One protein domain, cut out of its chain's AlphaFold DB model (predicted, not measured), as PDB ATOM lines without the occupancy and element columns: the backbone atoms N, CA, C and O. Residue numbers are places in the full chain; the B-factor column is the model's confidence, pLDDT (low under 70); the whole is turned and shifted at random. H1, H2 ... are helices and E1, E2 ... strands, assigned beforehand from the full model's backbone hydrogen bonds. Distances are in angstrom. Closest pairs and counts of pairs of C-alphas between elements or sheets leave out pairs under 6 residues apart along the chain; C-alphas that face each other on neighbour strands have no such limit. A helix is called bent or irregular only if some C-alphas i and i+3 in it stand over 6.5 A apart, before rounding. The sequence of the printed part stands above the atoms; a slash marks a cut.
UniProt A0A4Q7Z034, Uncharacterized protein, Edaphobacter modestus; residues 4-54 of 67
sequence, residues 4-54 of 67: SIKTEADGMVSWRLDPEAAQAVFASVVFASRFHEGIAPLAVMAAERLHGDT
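Overview. This is residues 4 to 54 of the 67 residues of an uncharacterized protein of Edaphobacter modestus (UniProt A0A4Q7Z034). An antiparallel strand hairpin, E1 and E2, and a larger helical hairpin, H1 and H2, make an open V, joined by the tight link from E2 to H1. The printed part has 51 residues, with two named strands, then two named helices; the class is mixed. It is loose, with a radius of gyration of the C-alphas of 12.3 A, and flat, spanning 33 by 27 by 13 A.

Arrangement. E1, residues 4 to 7, is antiparallel to E2, residues 13 to 17, at 168 degrees; N 6 and O 14 are 2.9 A apart, within hydrogen-bond range. E2 is near H1, residues 19 to 33. H1 touches H2, residues 37 to 52, closest at the C-alphas of Ser 33 and Ala 40, 4.5 A; they run opposite ways at a steep tilt of 37 degrees, only just past shallow. E1 and E2 are apart from H2. Every O i to N i+4 pair is within hydrogen-bond range in H1, 7 of 12 in H2.

Along the chain. E1, 10.2 A long, begins at C-alpha 4 (18.236, -34.649, -14.813). E2 measures 12.8 A, H1 21.1 A. H2, 24.2 A, ends at C-alpha 52 (32.923, -16.948, -15.047); it is irregular, C-alphas 38 and 41 being 7.2 A apart, with a kink of 34 degrees near residue 44.

Size, cuts and confidence. The farthest C-alphas, Ala 9 and Thr 54, are 35.5 A apart. The printed part has no cut and no long link; pLDDT is under 70 at residues 52 to 54.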
ATOM      1  N   SER A   4      18.921 -33.650 -13.998       89.44
ATOM      2  CA  SER A   4      18.236 -34.649 -14.813       89.44
ATOM      3  C   SER A   4      19.059 -34.994 -16.043       89.44
ATOM      4  O   SER A   4      19.705 -34.139 -16.649       89.44
ATOM      5  N   ILE A   5      19.051 -36.281 -16.380       88.62
ATOM      6  CA  ILE A   5      19.785 -36.851 -17.503       88.62
ATOM      7  C   ILE A   5      18.749 -37.451 -18.439       88.62
ATOM      8  O   ILE A   5      17.886 -38.215 -18.004       88.62
ATOM      9  N   LYS A   6      18.827 -37.097 -19.718       92.12
ATOM     10  CA  LYS A   6      17.969 -37.656 -20.753       92.12
ATOM     11  C   LYS A   6      18.834 -38.177 -21.887       92.12
ATOM     12  O   LYS A   6      19.579 -37.416 -22.502       92.12
ATOM     13  N   THR A   7      18.705 -39.469 -22.159       93.19
ATOM     14  CA  THR A   7      19.278 -40.095 -23.348       93.19
ATOM     15  C   THR A   7      18.273 -39.970 -24.483       93.19
ATOM     16  O   THR A   7      17.121 -40.388 -24.351       93.19
ATOM     17  N   GLU A   8      18.694 -39.347 -25.570       91.50
ATOM     18  CA  GLU A   8      17.925 -39.222 -26.798       91.50
ATOM     19  C   GLU A   8      18.102 -40.480 -27.665       91.50
ATOM     20  O   GLU A   8      19.014 -41.287 -27.469       91.50
ATOM     21  N   ALA A   9      17.198 -40.676 -28.627       88.69
ATOM     22  CA  ALA A   9      17.159 -41.883 -29.457       88.69
ATOM     23  C   ALA A   9      18.377 -42.042 -30.391       88.69
ATOM     24  O   ALA A   9      18.638 -43.142 -30.872       88.69
ATOM     25  N   ASP A  10      19.122 -40.964 -30.636       91.81
ATOM     26  CA  ASP A  10      20.366 -40.939 -31.415       91.81
ATOM     27  C   ASP A  10      21.615 -41.278 -30.576       91.81
ATOM     28  O   ASP A  10      22.736 -41.251 -31.083       91.81
ATOM     29  N   GLY A  11      21.433 -41.612 -29.292       89.81
ATOM     30  CA  GLY A  11      22.521 -41.881 -28.355       89.81
ATOM     31  C   GLY A  11      23.115 -40.623 -27.721       89.81
ATOM     32  O   GLY A  11      24.045 -40.735 -26.919       89.81
ATOM     33  N   MET A  12      22.586 -39.432 -28.024       91.19
ATOM     34  CA  MET A  12      22.985 -38.203 -27.352       91.19
ATOM     35  C   MET A  12      22.504 -38.220 -25.900       91.19
ATOM     36  O   MET A  12      21.369 -38.586 -25.602       91.19
ATOM     37  N   VAL A  13      23.355 -37.781 -24.973       89.62
ATOM     38  CA  VAL A  13      22.976 -37.608 -23.568       89.62
ATOM     39  C   VAL A  13      22.924 -36.119 -23.258       89.62
ATOM     40  O   VAL A  13      23.941 -35.428 -23.304       89.62
ATOM     41  N   SER A  14      21.737 -35.626 -22.920       88.62
ATOM     42  CA  SER A  14      21.529 -34.254 -22.467       88.62
ATOM     43  C   SER A  14      21.391 -34.204 -20.949       88.62
ATOM     44  O   SER A  14      20.783 -35.074 -20.324       88.62
ATOM     45  N   TRP A  15      21.987 -33.176 -20.351       88.44
ATOM     46  CA  TRP A  15      21.971 -32.945 -18.912       88.44
ATOM     47  C   TRP A  15      21.309 -31.597 -18.656       88.44
ATOM     48  O   TRP A  15      21.692 -30.591 -19.255       88.44
ATOM     49  N   ARG A  16      20.320 -31.562 -17.762       90.06
ATOM     50  CA  ARG A  16      19.796 -30.312 -17.204       90.06
ATOM     51  C   ARG A  16      20.243 -30.222 -15.759       90.06
ATOM     52  O   ARG A  16      19.876 -31.062 -14.941       90.06
ATOM     53  N   LEU A  17      21.050 -29.211 -15.479       89.56
ATOM     54  CA  LEU A  17      21.645 -28.970 -14.174       89.56
ATOM     55  C   LEU A  17      21.162 -27.618 -13.666       89.56
ATOM     56  O   LEU A  17      21.154 -26.644 -14.421       89.56
ATOM     57  N   ASP A  18      20.771 -27.559 -12.396       90.81
ATOM     58  CA  ASP A  18      20.691 -26.271 -11.712       90.81
ATOM     59  C   ASP A  18      22.111 -25.692 -11.494       90.81
ATOM     60  O   ASP A  18      23.106 -26.409 -11.663       90.81
ATOM     61  N   PRO A  19      22.251 -24.396 -11.158       89.31
ATOM     62  CA  PRO A  19      23.568 -23.769 -11.022       89.31
ATOM     63  C   PRO A  19      24.477 -24.451  -9.988       89.31
ATOM     64  O   PRO A  19      25.682 -24.563 -10.199       89.31
ATOM     65  N   GLU A  20      23.901 -24.952  -8.895       90.00
ATOM     66  CA  GLU A  20      24.636 -25.650  -7.835       90.00
ATOM     67  C   GLU A  20      25.181 -27.001  -8.332       90.00
ATOM     68  O   GLU A  20      26.355 -27.321  -8.132       90.00
ATOM     69  N   ALA A  21      24.362 -27.772  -9.050       89.94
ATOM     70  CA  ALA A  21      24.770 -29.026  -9.669       89.94
ATOM     71  C   ALA A  21      25.815 -28.802 -10.772       89.94
ATOM     72  O   ALA A  21      26.785 -29.556 -10.864       89.94
ATOM     73  N   ALA A  22      25.665 -27.748 -11.581       90.50
ATOM     74  CA  ALA A  22      26.647 -27.380 -12.598       90.50
ATOM     75  C   ALA A  22      28.010 -27.051 -11.968       90.50
ATOM     76  O   ALA A  22      29.036 -27.570 -12.409       90.50
ATOM     77  N   GLN A  23      28.019 -26.267 -10.885       91.62
ATOM     78  CA  GLN A  23      29.232 -25.934 -10.138       91.62
ATOM     79  C   GLN A  23      29.944 -27.191  -9.613       91.62
ATOM     80  O   GLN A  23      31.158 -27.335  -9.782       91.62
ATOM     81  N   ALA A  24      29.191 -28.124  -9.023       92.81
ATOM     82  CA  ALA A  24      29.731 -29.383  -8.512       92.81
ATOM     83  C   ALA A  24      30.334 -30.259  -9.624       92.81
ATOM     84  O   ALA A  24      31.408 -30.840  -9.440       92.81
ATOM     85  N   VAL A  25      29.691 -30.324 -10.797       92.69
ATOM     86  CA  VAL A  25      30.205 -31.061 -11.961       92.69
ATOM     87  C   VAL A  25      31.507 -30.441 -12.468       92.69
ATOM     88  O   VAL A  25      32.493 -31.159 -12.628       92.69
ATOM     89  N   PHE A  26      31.563 -29.120 -12.660       93.50
ATOM     90  CA  PHE A  26      32.788 -28.459 -13.120       93.50
ATOM     91  C   PHE A  26      33.948 -28.629 -12.132       93.50
ATOM     92  O   PHE A  26      35.054 -28.980 -12.546       93.50
ATOM     93  N   ALA A  27      33.701 -28.470 -10.829       94.25
ATOM     94  CA  ALA A  27      34.714 -28.712  -9.802       94.25
ATOM     95  C   ALA A  27      35.213 -30.170  -9.818       94.25
ATOM     96  O   ALA A  27      36.417 -30.416  -9.715       94.25
ATOM     97  N   SER A  28      34.307 -31.132 -10.019       94.25
ATOM     98  CA  SER A  28      34.648 -32.556 -10.134       94.25
ATOM     99  C   SER A  28      35.513 -32.846 -11.361       94.25
ATOM    100  O   SER A  28      36.484 -33.589 -11.252       94.25
ATOM    101  N   VAL A  29      35.214 -32.234 -12.512       94.31
ATOM    102  CA  VAL A  29      36.025 -32.368 -13.737       94.31
ATOM    103  C   VAL A  29      37.432 -31.813 -13.522       94.31
ATOM    104  O   VAL A  29      38.410 -32.494 -13.833       94.31
ATOM    105  N   VAL A  30      37.555 -30.619 -12.931       94.50
ATOM    106  CA  VAL A  30      38.861 -30.026 -12.596       94.50
ATOM    107  C   VAL A  30      39.640 -30.938 -11.650       94.50
ATOM    108  O   VAL A  30      40.823 -31.187 -11.874       94.50
ATOM    109  N   PHE A  31      38.991 -31.496 -10.628       95.31
ATOM    110  CA  PHE A  31      39.637 -32.428  -9.710       95.31
ATOM    111  C   PHE A  31      40.094 -33.718 -10.412       95.31
ATOM    112  O   PHE A  31      41.267 -34.080 -10.325       95.31
ATOM    113  N   ALA A  32      39.199 -34.385 -11.144       95.12
ATOM    114  CA  ALA A  32      39.471 -35.658 -11.813       95.12
ATOM    115  C   ALA A  32      40.551 -35.542 -12.899       95.12
ATOM    116  O   ALA A  32      41.339 -36.468 -13.088       95.12
ATOM    117  N   SER A  33      40.642 -34.388 -13.566       95.88
ATOM    118  CA  SER A  33      41.656 -34.118 -14.592       95.88
ATOM    119  C   SER A  33      43.097 -34.288 -14.103       95.88
ATOM    120  O   SER A  33      43.980 -34.626 -14.886       95.88
ATOM    121  N   ARG A  34      43.333 -34.122 -12.795       93.44
ATOM    122  CA  ARG A  34      44.649 -34.299 -12.166       93.44
ATOM    123  C   ARG A  34      45.116 -35.754 -12.148       93.44
ATOM    124  O   ARG A  34      46.292 -36.004 -11.913       93.44
ATOM    125  N   PHE A  35      44.192 -36.690 -12.346       94.56
ATOM    126  CA  PHE A  35      44.428 -38.128 -12.239       94.56
ATOM    127  C   PHE A  35      44.157 -38.870 -13.552       94.56
ATOM    128  O   PHE A  35      44.532 -40.033 -13.667       94.56
ATOM    129  N   HIS A  36      43.500 -38.230 -14.529       91.19
ATOM    130  CA  HIS A  36      43.066 -38.889 -15.758       91.19
ATOM    131  C   HIS A  36      43.322 -38.028 -17.003       91.19
ATOM    132  O   HIS A  36      42.596 -37.068 -17.276       91.19
ATOM    133  N   GLU A  37      44.312 -38.423 -17.811       88.12
ATOM    134  CA  GLU A  37      44.750 -37.679 -19.005       88.12
ATOM    135  C   GLU A  37      43.628 -37.476 -20.030       88.12
ATOM    136  O   GLU A  37      43.510 -36.400 -20.607       88.12
ATOM    137  N   GLY A  38      42.729 -38.454 -20.191       90.75
ATOM    138  CA  GLY A  38      41.585 -38.331 -21.108       90.75
ATOM    139  C   GLY A  38      40.587 -37.220 -20.743       90.75
ATOM    140  O   GLY A  38      39.812 -36.794 -21.593       90.75
ATOM    141  N   ILE A  39      40.606 -36.740 -19.496       88.88
ATOM    142  CA  ILE A  39      39.723 -35.672 -18.999       88.88
ATOM    143  C   ILE A  39      40.483 -34.335 -18.909       88.88
ATOM    144  O   ILE A  39      39.859 -33.277 -18.870       88.88
ATOM    145  N   ALA A  40      41.822 -34.349 -18.946       90.69
ATOM    146  CA  ALA A  40      42.661 -33.152 -18.858       90.69
ATOM    147  C   ALA A  40      42.287 -32.022 -19.839       90.69
ATOM    148  O   ALA A  40      42.223 -30.872 -19.394       90.69
ATOM    149  N   PRO A  41      41.935 -32.291 -21.113       92.88
ATOM    150  CA  PRO A  41      41.510 -31.238 -22.037       92.88
ATOM    151  C   PRO A  41      40.244 -30.489 -21.590       92.88
ATOM    152  O   PRO A  41      40.067 -29.320 -21.921       92.88
ATOM    153  N   LEU A  42      39.371 -31.137 -20.811       91.88
ATOM    154  CA  LEU A  42      38.116 -30.551 -20.329       91.88
ATOM    155  C   LEU A  42      38.319 -29.630 -19.117       91.88
ATOM    156  O   LEU A  42      37.434 -28.836 -18.793       91.88
ATOM    157  N   ALA A  43      39.475 -29.708 -18.451       92.56
ATOM    158  CA  ALA A  43      39.750 -28.965 -17.225       92.56
ATOM    159  C   ALA A  43      39.758 -27.447 -17.438       92.56
ATOM    160  O   ALA A  43      39.255 -26.716 -16.590       92.56
ATOM    161  N   VAL A  44      40.285 -26.976 -18.577       89.88
ATOM    162  CA  VAL A  44      40.342 -25.542 -18.909       89.88
ATOM    163  C   VAL A  44      38.930 -24.974 -19.029       89.88
ATOM    164  O   VAL A  44      38.587 -24.024 -18.333       89.88
ATOM    165  N   MET A  45      38.075 -25.628 -19.819       90.25
ATOM    166  CA  MET A  45      36.682 -25.211 -19.992       90.25
ATOM    167  C   MET A  45      35.900 -25.264 -18.673       90.25
ATOM    168  O   MET A  45      35.133 -24.353 -18.367       90.25
ATOM    169  N   ALA A  46      36.094 -26.317 -17.873       91.50
ATOM    170  CA  ALA A  46      35.430 -26.456 -16.580       91.50
ATOM    171  C   ALA A  46      35.869 -25.364 -15.589       91.50
ATOM    172  O   ALA A  46      35.029 -24.788 -14.896       91.50
ATOM    173  N   ALA A  47      37.162 -25.035 -15.554       91.81
ATOM    174  CA  ALA A  47      37.685 -23.956 -14.727       91.81
ATOM    175  C   ALA A  47      37.134 -22.594 -15.170       91.81
ATOM    176  O   ALA A  47      36.669 -21.834 -14.326       91.81
ATOM    177  N   GLU A  48      37.119 -22.287 -16.466       91.25
ATOM    178  CA  GLU A  48      36.551 -21.032 -16.978       91.25
ATOM    179  C   GLU A  48      35.081 -20.861 -16.581       91.25
ATOM    180  O   GLU A  48      34.687 -19.791 -16.123       91.25
ATOM    181  N   ARG A  49      34.275 -21.926 -16.678       88.31
ATOM    182  CA  ARG A  49      32.862 -21.895 -16.269       88.31
ATOM    183  C   ARG A  49      32.680 -21.717 -14.765       88.31
ATOM    184  O   ARG A  49      31.785 -20.991 -14.351       88.31
ATOM    185  N   LEU A  50      33.556 -22.311 -13.957       85.75
ATOM    186  CA  LEU A  50      33.524 -22.156 -12.503       85.75
ATOM    187  C   LEU A  50      33.842 -20.714 -12.060       85.75
ATOM    188  O   LEU A  50      33.247 -20.206 -11.110       85.75
ATOM    189  N   HIS A  51      34.767 -20.046 -12.755       80.31
ATOM    190  CA  HIS A  51      35.188 -18.680 -12.425       80.31
ATOM    191  C   HIS A  51      34.334 -17.602 -13.111       80.31
ATOM    192  O   HIS A  51      34.190 -16.516 -12.559       80.31
ATOM    193  N   GLY A  52      33.739 -17.890 -14.273       65.12
ATOM    194  CA  GLY A  52      32.923 -16.948 -15.047       65.12
ATOM    195  C   GLY A  52      31.581 -16.580 -14.402       65.12
ATOM    196  O   GLY A  52      31.148 -15.441 -14.541       65.12
ATOM    197  N   ASP A  53      30.965 -17.498 -13.646       54.25
ATOM    198  CA  ASP A  53      29.735 -17.235 -12.869       54.25
ATOM    199  C   ASP A  53      30.019 -16.752 -11.436       54.25
ATOM    200  O   ASP A  53      29.124 -16.302 -10.715       54.25
ATOM    201  N   THR A  54      31.286 -16.793 -11.016       49.50
ATOM    202  CA  THR A  54      31.721 -16.248  -9.733       49.50
ATOM    203  C   THR A  54      32.134 -14.796  -9.942       49.50
ATOM    204  O   THR A  54      33.317 -14.466 -10.006       49.50
TER     205      THR A  54